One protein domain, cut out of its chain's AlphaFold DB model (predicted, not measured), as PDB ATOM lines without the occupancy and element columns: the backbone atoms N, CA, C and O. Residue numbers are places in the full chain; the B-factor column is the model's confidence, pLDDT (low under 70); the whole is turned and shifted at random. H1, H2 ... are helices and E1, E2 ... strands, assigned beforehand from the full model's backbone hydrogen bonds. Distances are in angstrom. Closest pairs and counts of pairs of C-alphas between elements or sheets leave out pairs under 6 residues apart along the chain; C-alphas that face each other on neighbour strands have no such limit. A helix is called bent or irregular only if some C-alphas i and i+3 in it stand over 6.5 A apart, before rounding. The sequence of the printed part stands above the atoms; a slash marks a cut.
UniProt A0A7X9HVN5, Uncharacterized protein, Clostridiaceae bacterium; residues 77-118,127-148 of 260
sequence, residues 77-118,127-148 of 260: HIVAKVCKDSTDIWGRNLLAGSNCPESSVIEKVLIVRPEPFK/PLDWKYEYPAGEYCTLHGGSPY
ATOM      1  N   HIS A  77       4.094   7.701 -91.132       97.88
ATOM      2  CA  HIS A  77       4.005   8.780 -90.136       97.88
ATOM      3  C   HIS A  77       3.807  10.120 -90.808       97.88
ATOM      4  O   HIS A  77       4.688  10.594 -91.523       97.88
ATOM      5  N   ILE A  78       2.693  10.773 -90.499       97.12
ATOM      6  CA  ILE A  78       2.384  12.099 -91.025       97.12
ATOM      7  C   ILE A  78       2.116  13.077 -89.893       97.12
ATOM      8  O   ILE A  78       1.616  12.709 -88.830       97.12
ATOM      9  N   VAL A  79       2.433  14.344 -90.133       97.62
ATOM     10  CA  VAL A  79       2.027  15.444 -89.258       97.62
ATOM     11  C   VAL A  79       0.735  16.022 -89.815       97.62
ATOM     12  O   VAL A  79       0.675  16.389 -90.986       97.62
ATOM     13  N   ALA A  80      -0.299  16.110 -88.983       96.00
ATOM     14  CA  ALA A  80      -1.562  16.728 -89.361       96.00
ATOM     15  C   ALA A  80      -2.032  17.726 -88.305       96.00
ATOM     16  O   ALA A  80      -1.780  17.567 -87.108       96.00
ATOM     17  N   LYS A  81      -2.772  18.738 -88.762       96.50
ATOM     18  CA  LYS A  81      -3.473  19.682 -87.894       96.50
ATOM     19  C   LYS A  81      -4.791  19.070 -87.437       96.50
ATOM     20  O   LYS A  81      -5.663  18.766 -88.252       96.50
ATOM     21  N   VAL A  82      -4.939  18.907 -86.131       96.44
ATOM     22  CA  VAL A  82      -6.127  18.337 -85.491       96.44
ATOM     23  C   VAL A  82      -6.750  19.333 -84.523       96.44
ATOM     24  O   VAL A  82      -6.083  20.236 -84.018       96.44
ATOM     25  N   CYS A  83      -8.042  19.173 -84.253       96.56
ATOM     26  CA  CYS A  83      -8.732  19.942 -83.229       96.56
ATOM     27  C   CYS A  83      -8.577  19.251 -81.868       96.56
ATOM     28  O   CYS A  83      -9.012  18.114 -81.684       96.56
ATOM     29  N   LYS A  84      -7.990  19.947 -80.890       95.94
ATOM     30  CA  LYS A  84      -7.787  19.409 -79.536       95.94
ATOM     31  C   LYS A  84      -9.105  19.133 -78.797       95.94
ATOM     32  O   LYS A  84      -9.144  18.239 -77.961       95.94
ATOM     33  N   ASP A  85     -10.163  19.875 -79.135       95.31
ATOM     34  CA  ASP A  85     -11.460  19.803 -78.453       95.31
ATOM     35  C   ASP A  85     -12.408  18.769 -79.078       95.31
ATOM     36  O   ASP A  85     -13.396  18.389 -78.459       95.31
ATOM     37  N   SER A  86     -12.138  18.311 -80.307       94.81
ATOM     38  CA  SER A  86     -13.020  17.403 -81.045       94.81
ATOM     39  C   SER A  86     -12.386  16.029 -81.185       94.81
ATOM     40  O   SER A  86     -11.298  15.897 -81.750       94.81
ATOM     41  N   THR A  87     -13.085  15.008 -80.691       95.12
ATOM     42  CA  THR A  87     -12.649  13.613 -80.770       95.12
ATOM     43  C   THR A  87     -13.746  12.696 -81.291       95.12
ATOM     44  O   THR A  87     -14.930  12.965 -81.090       95.12
ATOM     45  N   ASP A  88     -13.356  11.590 -81.916       92.06
ATOM     46  CA  ASP A  88     -14.272  10.498 -82.249       92.06
ATOM     47  C   ASP A  88     -14.580   9.586 -81.043       92.06
ATOM     48  O   ASP A  88     -14.116   9.803 -79.919       92.06
ATOM     49  N   ILE A  89     -15.360   8.529 -81.291       90.88
ATOM     50  CA  ILE A  89     -15.732   7.519 -80.286       90.88
ATOM     51  C   ILE A  89     -14.539   6.706 -79.752       90.88
ATOM     52  O   ILE A  89     -14.668   6.038 -78.728       90.88
ATOM     53  N   TRP A  90     -13.390   6.750 -80.429       88.81
ATOM     54  CA  TRP A  90     -12.151   6.074 -80.036       88.81
ATOM     55  C   TRP A  90     -11.157   7.029 -79.358       88.81
ATOM     56  O   TRP A  90     -10.045   6.618 -79.016       88.81
ATOM     57  N   GLY A  91     -11.545   8.290 -79.140       90.44
ATOM     58  CA  GLY A  91     -10.721   9.311 -78.500       90.44
ATOM     59  C   GLY A  91      -9.635   9.897 -79.407       90.44
ATOM     60  O   GLY A  91      -8.687  10.503 -78.901       90.44
ATOM     61  N   ARG A  92      -9.730   9.727 -80.731       93.56
ATOM     62  CA  ARG A  92      -8.796  10.343 -81.688       93.56
ATOM     63  C   ARG A  92      -9.227  11.768 -81.967       93.56
ATOM     64  O   ARG A  92     -10.408  12.016 -82.181       93.56
ATOM     65  N   ASN A  93      -8.276  12.697 -81.999       95.25
ATOM     66  CA  ASN A  93      -8.557  14.075 -82.391       95.25
ATOM     67  C   ASN A  93      -8.933  14.133 -83.874       95.25
ATOM     68  O   ASN A  93      -8.167  13.652 -84.705       95.25
ATOM     69  N   LEU A  94     -10.066  14.755 -84.191       95.69
ATOM     70  CA  LEU A  94     -10.510  14.944 -85.573       95.69
ATOM     71  C   LEU A  94      -9.696  16.036 -86.275       95.69
ATOM     72  O   LEU A  94      -9.150  16.936 -85.625       95.69
ATOM     73  N   LEU A  95      -9.633  15.985 -87.607       96.25
ATOM     74  CA  LEU A  95      -8.891  16.964 -88.403       96.25
ATOM     75  C   LEU A  95      -9.449  18.375 -88.187       96.25
ATOM     76  O   LEU A  95     -10.663  18.583 -88.125       96.25
ATOM     77  N   ALA A  96      -8.563  19.363 -88.072       95.88
ATOM     78  CA  ALA A  96      -8.981  20.752 -87.948       95.88
ATOM     79  C   ALA A  96      -9.643  21.220 -89.256       95.88
ATOM     80  O   ALA A  96      -9.062  21.108 -90.337       95.88
ATOM     81  N   GLY A  97     -10.872  21.727 -89.157       91.69
ATOM     82  CA  GLY A  97     -11.580  22.364 -90.268       91.69
ATOM     83  C   GLY A  97     -11.232  23.848 -90.386       91.69
ATOM     84  O   GLY A  97     -10.573  24.417 -89.516       91.69
ATOM     85  N   SER A  98     -11.733  24.502 -91.437       91.19
ATOM     86  CA  SER A  98     -11.484  25.932 -91.702       91.19
ATOM     87  C   SER A  98     -11.885  26.880 -90.566       91.19
ATOM     88  O   SER A  98     -11.336  27.972 -90.464       91.19
ATOM     89  N   ASN A  99     -12.852  26.484 -89.733       92.69
ATOM     90  CA  ASN A  99     -13.400  27.330 -88.675       92.69
ATOM     91  C   ASN A  99     -12.885  26.938 -87.282       92.69
ATOM     92  O   ASN A  99     -13.337  27.504 -86.286       92.69
ATOM     93  N   CYS A 100     -11.959  25.975 -87.179       94.62
ATOM     94  CA  CYS A 100     -11.316  25.684 -85.904       94.62
ATOM     95  C   CYS A 100     -10.510  26.909 -85.445       94.62
ATOM     96  O   CYS A 100      -9.638  27.364 -86.188       94.62
ATOM     97  N   PRO A 101     -10.760  27.441 -84.233       94.75
ATOM     98  CA  PRO A 101      -9.975  28.552 -83.720       94.75
ATOM     99  C   PRO A 101      -8.526  28.104 -83.517       94.75
ATOM    100  O   PRO A 101      -8.275  26.965 -83.123       94.75
ATOM    101  N   GLU A 102      -7.570  29.003 -83.750       94.06
ATOM    102  CA  GLU A 102      -6.132  28.697 -83.675       94.06
ATOM    103  C   GLU A 102      -5.723  28.139 -82.305       94.06
ATOM    104  O   GLU A 102      -4.918  27.219 -82.219       94.06
ATOM    105  N   SER A 103      -6.374  28.600 -81.232       95.44
ATOM    106  CA  SER A 103      -6.177  28.082 -79.875       95.44
ATOM    107  C   SER A 103      -6.555  26.604 -79.710       95.44
ATOM    108  O   SER A 103      -6.106  25.967 -78.752       95.44
ATOM    109  N   SER A 104      -7.372  26.059 -80.609       95.56
ATOM    110  CA  SER A 104      -7.839  24.674 -80.619       95.56
ATOM    111  C   SER A 104      -7.169  23.815 -81.686       95.56
ATOM    112  O   SER A 104      -7.360  22.598 -81.672       95.56
ATOM    113  N   VAL A 105      -6.396  24.411 -82.597       96.81
ATOM    114  CA  VAL A 105      -5.633  23.685 -83.615       96.81
ATOM    115  C   VAL A 105      -4.270  23.317 -83.048       96.81
ATOM    116  O   VAL A 105      -3.527  24.172 -82.577       96.81
ATOM    117  N   ILE A 106      -3.931  22.034 -83.110       96.50
ATOM    118  CA  ILE A 106      -2.613  21.523 -82.731       96.50
ATOM    119  C   ILE A 106      -2.068  20.628 -83.842       96.50
ATOM    120  O   ILE A 106      -2.831  19.962 -84.540       96.50
ATOM    121  N   GLU A 107      -0.749  20.597 -84.003       96.62
ATOM    122  CA  GLU A 107      -0.083  19.627 -84.873       96.62
ATOM    123  C   GLU A 107       0.185  18.337 -84.102       96.62
ATOM    124  O   GLU A 107       0.621  18.356 -82.949       96.62
ATOM    125  N   LYS A 108      -0.111  17.202 -84.732       96.25
ATOM    126  CA  LYS A 108       0.061  15.883 -84.132       96.25
ATOM    127  C   LYS A 108       0.616  14.914 -85.161       96.25
ATOM    128  O   LYS A 108       0.190  14.922 -86.316       96.25
ATOM    129  N   VAL A 109       1.535  14.059 -84.719       97.62
ATOM    130  CA  VAL A 109       1.939  12.890 -85.497       97.62
ATOM    131  C   VAL A 109       0.832  11.849 -85.430       97.62
ATOM    132  O   VAL A 109       0.386  11.460 -84.348       97.62
ATOM    133  N   LEU A 110       0.396  11.411 -86.603       96.94
ATOM    134  CA  LEU A 110      -0.602  10.373 -86.812       96.94
ATOM    135  C   LEU A 110      -0.030   9.303 -87.741       96.94
ATOM    136  O   LEU A 110       0.957   9.528 -88.444       96.94
ATOM    137  N   ILE A 111      -0.661   8.135 -87.720       96.12
ATOM    138  CA  ILE A 111      -0.241   6.970 -88.494       96.12
ATOM    139  C   ILE A 111      -1.238   6.706 -89.614       96.12
ATOM    140  O   ILE A 111      -2.441   6.694 -89.378       96.12
ATOM    141  N   VAL A 112      -0.741   6.476 -90.822       95.62
ATOM    142  CA  VAL A 112      -1.525   6.054 -91.981       95.62
ATOM    143  C   VAL A 112      -1.204   4.598 -92.264       95.62
ATOM    144  O   VAL A 112      -0.051   4.245 -92.519       95.62
ATOM    145  N   ARG A 113      -2.218   3.735 -92.248       92.94
ATOM    146  CA  ARG A 113      -2.063   2.363 -92.734       92.94
ATOM    147  C   ARG A 113      -2.083   2.328 -94.259       92.94
ATOM    148  O   ARG A 113      -3.064   2.779 -94.849       92.94
ATOM    149  N   PRO A 114      -1.073   1.708 -94.898       89.00
ATOM    150  CA  PRO A 114      -1.104   1.470 -96.340       89.00
ATOM    151  C   PRO A 114      -2.323   0.642 -96.767       89.00
ATOM    152  O   PRO A 114      -2.953   0.933 -97.780       89.00
ATOM    153  N   GLU A 115      -2.687  -0.363 -95.966       90.19
ATOM    154  CA  GLU A 115      -3.910  -1.142 -96.145       90.19
ATOM    155  C   GLU A 115      -4.917  -0.815 -95.028       90.19
ATOM    156  O   GLU A 115      -4.642  -1.083 -93.852       90.19
ATOM    157  N   PRO A 116      -6.095  -0.250 -95.360       87.75
ATOM    158  CA  PRO A 116      -7.113   0.055 -94.366       87.75
ATOM    159  C   PRO A 116      -7.580  -1.199 -93.624       87.75
ATOM    160  O   PRO A 116      -7.938  -2.205 -94.241       87.75
ATOM    161  N   PHE A 117      -7.656  -1.119 -92.296       87.62
ATOM    162  CA  PHE A 117      -8.231  -2.193 -91.491       87.62
ATOM    163  C   PHE A 117      -9.721  -2.365 -91.818       87.62
ATOM    164  O   PHE A 117     -10.505  -1.419 -91.723       87.62
ATOM    165  N   LYS A 118     -10.114  -3.590 -92.173       88.62
ATOM    166  CA  LYS A 118     -11.508  -3.977 -92.403       88.62
ATOM    167  C   LYS A 118     -11.853  -5.151 -91.482       88.62
ATOM    168  O   LYS A 118     -11.261  -6.220 -91.658       88.62
ATOM    169  N   PRO A 127      -7.508  -2.820 -83.882       91.19
ATOM    170  CA  PRO A 127      -6.138  -2.808 -83.383       91.19
ATOM    171  C   PRO A 127      -5.947  -1.811 -82.232       91.19
ATOM    172  O   PRO A 127      -6.544  -0.736 -82.215       91.19
ATOM    173  N   LEU A 128      -5.074  -2.132 -81.275       90.56
ATOM    174  CA  LEU A 128      -4.834  -1.276 -80.101       90.56
ATOM    175  C   LEU A 128      -4.275   0.109 -80.461       90.56
ATOM    176  O   LEU A 128      -4.478   1.083 -79.735       90.56
ATOM    177  N   ASP A 129      -3.556   0.194 -81.573       91.50
ATOM    178  CA  ASP A 129      -2.978   1.418 -82.116       91.50
ATOM    179  C   ASP A 129      -3.948   2.190 -83.025       91.50
ATOM    180  O   ASP A 129      -3.580   3.249 -83.529       91.50
ATOM    181  N   TRP A 130      -5.203   1.739 -83.169       92.25
ATOM    182  CA  TRP A 130      -6.257   2.450 -83.902       92.25
ATOM    183  C   TRP A 130      -6.408   3.904 -83.451       92.25
ATOM    184  O   TRP A 130      -6.590   4.788 -84.281       92.25
ATOM    185  N   LYS A 131      -6.240   4.175 -82.149       93.06
ATOM    186  CA  LYS A 131      -6.307   5.521 -81.551       93.06
ATOM    187  C   LYS A 131      -5.259   6.528 -82.069       93.06
ATOM    188  O   LYS A 131      -5.333   7.709 -81.736       93.06
ATOM    189  N   TYR A 132      -4.264   6.075 -82.825       94.81
ATOM    190  CA  TYR A 132      -3.236   6.929 -83.425       94.81
ATOM    191  C   TYR A 132      -3.364   7.034 -84.946       94.81
ATOM    192  O   TYR A 132      -2.587   7.748 -85.580       94.81
ATOM    193  N   GLU A 133      -4.328   6.322 -85.523       95.00
ATOM    194  CA  GLU A 133      -4.600   6.348 -86.950       95.00
ATOM    195  C   GLU A 133      -5.062   7.745 -87.382       95.00
ATOM    196  O   GLU A 133      -5.819   8.417 -86.674       95.00
ATOM    197  N   TYR A 134      -4.630   8.157 -88.567       95.50
ATOM    198  CA  TYR A 134      -5.091   9.357 -89.237       95.50
ATOM    199  C   TYR A 134      -6.601   9.254 -89.529       95.50
ATOM    200  O   TYR A 134      -7.020   8.352 -90.261       95.50
ATOM    201  N   PRO A 135      -7.441  10.156 -88.987       93.50
ATOM    202  CA  PRO A 135      -8.890  10.103 -89.163       93.50
ATOM    203  C   PRO A 135      -9.271  10.699 -90.526       93.50
ATOM    204  O   PRO A 135      -9.793  11.809 -90.637       93.50
ATOM    205  N   ALA A 136      -8.930   9.972 -91.592       91.44
ATOM    206  CA  ALA A 136      -9.091  10.416 -92.971       91.44
ATOM    207  C   ALA A 136     -10.546  10.807 -93.269       91.44
ATOM    208  O   ALA A 136     -11.456   9.987 -93.175       91.44
ATOM    209  N   GLY A 137     -10.754  12.064 -93.662       89.75
ATOM    210  CA  GLY A 137     -12.078  12.589 -94.010       89.75
ATOM    211  C   GLY A 137     -12.971  12.948 -92.817       89.75
ATOM    212  O   GLY A 137     -14.065  13.466 -93.036       89.75
ATOM    213  N   GLU A 138     -12.524  12.738 -91.578       92.38
ATOM    214  CA  GLU A 138     -13.267  13.122 -90.378       92.38
ATOM    215  C   GLU A 138     -12.730  14.451 -89.832       92.38
ATOM    216  O   GLU A 138     -11.591  14.562 -89.367       92.38
ATOM    217  N   TYR A 139     -13.571  15.480 -89.884       93.94
ATOM    218  CA  TYR A 139     -13.229  16.836 -89.461       93.94
ATOM    219  C   TYR A 139     -13.935  17.209 -88.164       93.94
ATOM    220  O   TYR A 139     -14.967  16.642 -87.809       93.94
ATOM    221  N   CYS A 140     -13.371  18.194 -87.466       94.62
ATOM    222  CA  CYS A 140     -13.919  18.763 -86.246       94.62
ATOM    223  C   CYS A 140     -15.423  19.044 -86.376       94.62
ATOM    224  O   CYS A 140     -15.855  19.865 -87.185       94.62
ATOM    225  N   THR A 141     -16.215  18.406 -85.520       92.00
ATOM    226  CA  THR A 141     -17.675  18.569 -85.483       92.00
ATOM    227  C   THR A 141     -18.128  19.718 -84.581       92.00
ATOM    228  O   THR A 141     -19.292  20.102 -84.623       92.00
ATOM    229  N   LEU A 142     -17.219  20.287 -83.778       92.50
ATOM    230  CA  LEU A 142     -17.539  21.322 -82.787       92.50
ATOM    231  C   LEU A 142     -17.475  22.744 -83.345       92.50
ATOM    232  O   LEU A 142     -18.335  23.563 -83.038       92.50
ATOM    233  N   HIS A 143     -16.462  23.045 -84.158       89.12
ATOM    234  CA  HIS A 143     -16.211  24.406 -84.644       89.12
ATOM    235  C   HIS A 143     -16.751  24.654 -86.063       89.12
ATOM    236  O   HIS A 143     -16.662  25.768 -86.576       89.12
ATOM    237  N   GLY A 144     -17.356  23.639 -86.689       72.75
ATOM    238  CA  GLY A 144     -17.802  23.691 -88.080       72.75
ATOM    239  C   GLY A 144     -16.644  23.882 -89.069       72.75
ATOM    240  O   GLY A 144     -15.469  23.900 -88.702       72.75
ATOM    241  N   GLY A 145     -16.979  24.042 -90.346       73.94
ATOM    242  CA  GLY A 145     -16.005  24.290 -91.411       73.94
ATOM    243  C   GLY A 145     -15.814  23.105 -92.354       73.94
ATOM    244  O   GLY A 145     -16.060  21.951 -92.015       73.94
ATOM    245  N   SER A 146     -15.406  23.428 -93.577       73.00
ATOM    246  CA  SER A 146     -15.040  22.450 -94.603       73.00
ATOM    247  C   SER A 146     -13.616  21.939 -94.343       73.00
ATOM    248  O   SER A 146     -12.840  22.647 -93.686       73.00
ATOM    249  N   PRO A 147     -13.222  20.773 -94.901       73.25
ATOM    250  CA  PRO A 147     -11.815  20.499 -95.181       73.25
ATOM    251  C   PRO A 147     -11.120  21.752 -95.719       73.25
ATOM    252  O   PRO A 147     -11.674  22.431 -96.595       73.25
ATOM    253  N   TYR A 148      -9.926  22.053 -95.199       65.31
ATOM    254  CA  TYR A 148      -9.072  23.087 -95.771       65.31
ATOM    255  C   TYR A 148      -8.755  22.672 -97.210       65.31
ATOM    256  O   TYR A 148      -8.093  21.662 -97.445       65.31
TER     257      TYR A 148
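This is residues 77 to 118 and 127 to 148 of the 260 residues of an uncharacterized protein of Clostridiaceae bacterium (UniProt A0A7X9HVN5). A small, strongly twisted sheet of three strands is built round the long strand E1, which bends by 99 degrees at residue 84, with E3 beside its first part and E2 beside its last. The short helix H1 grazes the sheet, and residues 133 to 148, with no named element, run back past E2. The printed part has 64 residues, in order E1, E2, E3, H1; the sheet E2 - E1 - E3 is antiparallel, the class mostly strand, with under half of the residues in named elements. It is compact, radius of gyration of the C-alphas 11.4 A, spanning 31 by 21 by 17 A.

E1, residues 77 to 87, begins at C-alpha 77 (4.005, 8.780, -90.136) and measures 19.7 A. E2 is residues 93 to 95, 6.7 A; E3 is residues 105 to 111, 18.2 A. H1, residues 128 to 132, 9.0 A, ends at C-alpha 132 (-3.236, 6.929, -83.425).

N 80 and O 108 of E1 and E3 are 3.0 A apart. In the hairpin E1 and E2, N 83 and O 94 are 2.8 A apart. H1 only grazes the sheet; the closest C-alphas of E3 and H1, Leu 110 and Tyr 132, are 5.5 A apart. H1 is irregular, C-alphas 128 and 131 being 7.1 A apart, with 0 of 1 O i to N i+4 and 1 of 2 O i to N i+3 pairs within hydrogen-bond range.

Residues 119 to 126 are not printed; C-alphas 118 and 127 are 10.6 A apart. Residue 148 has pLDDT under 70.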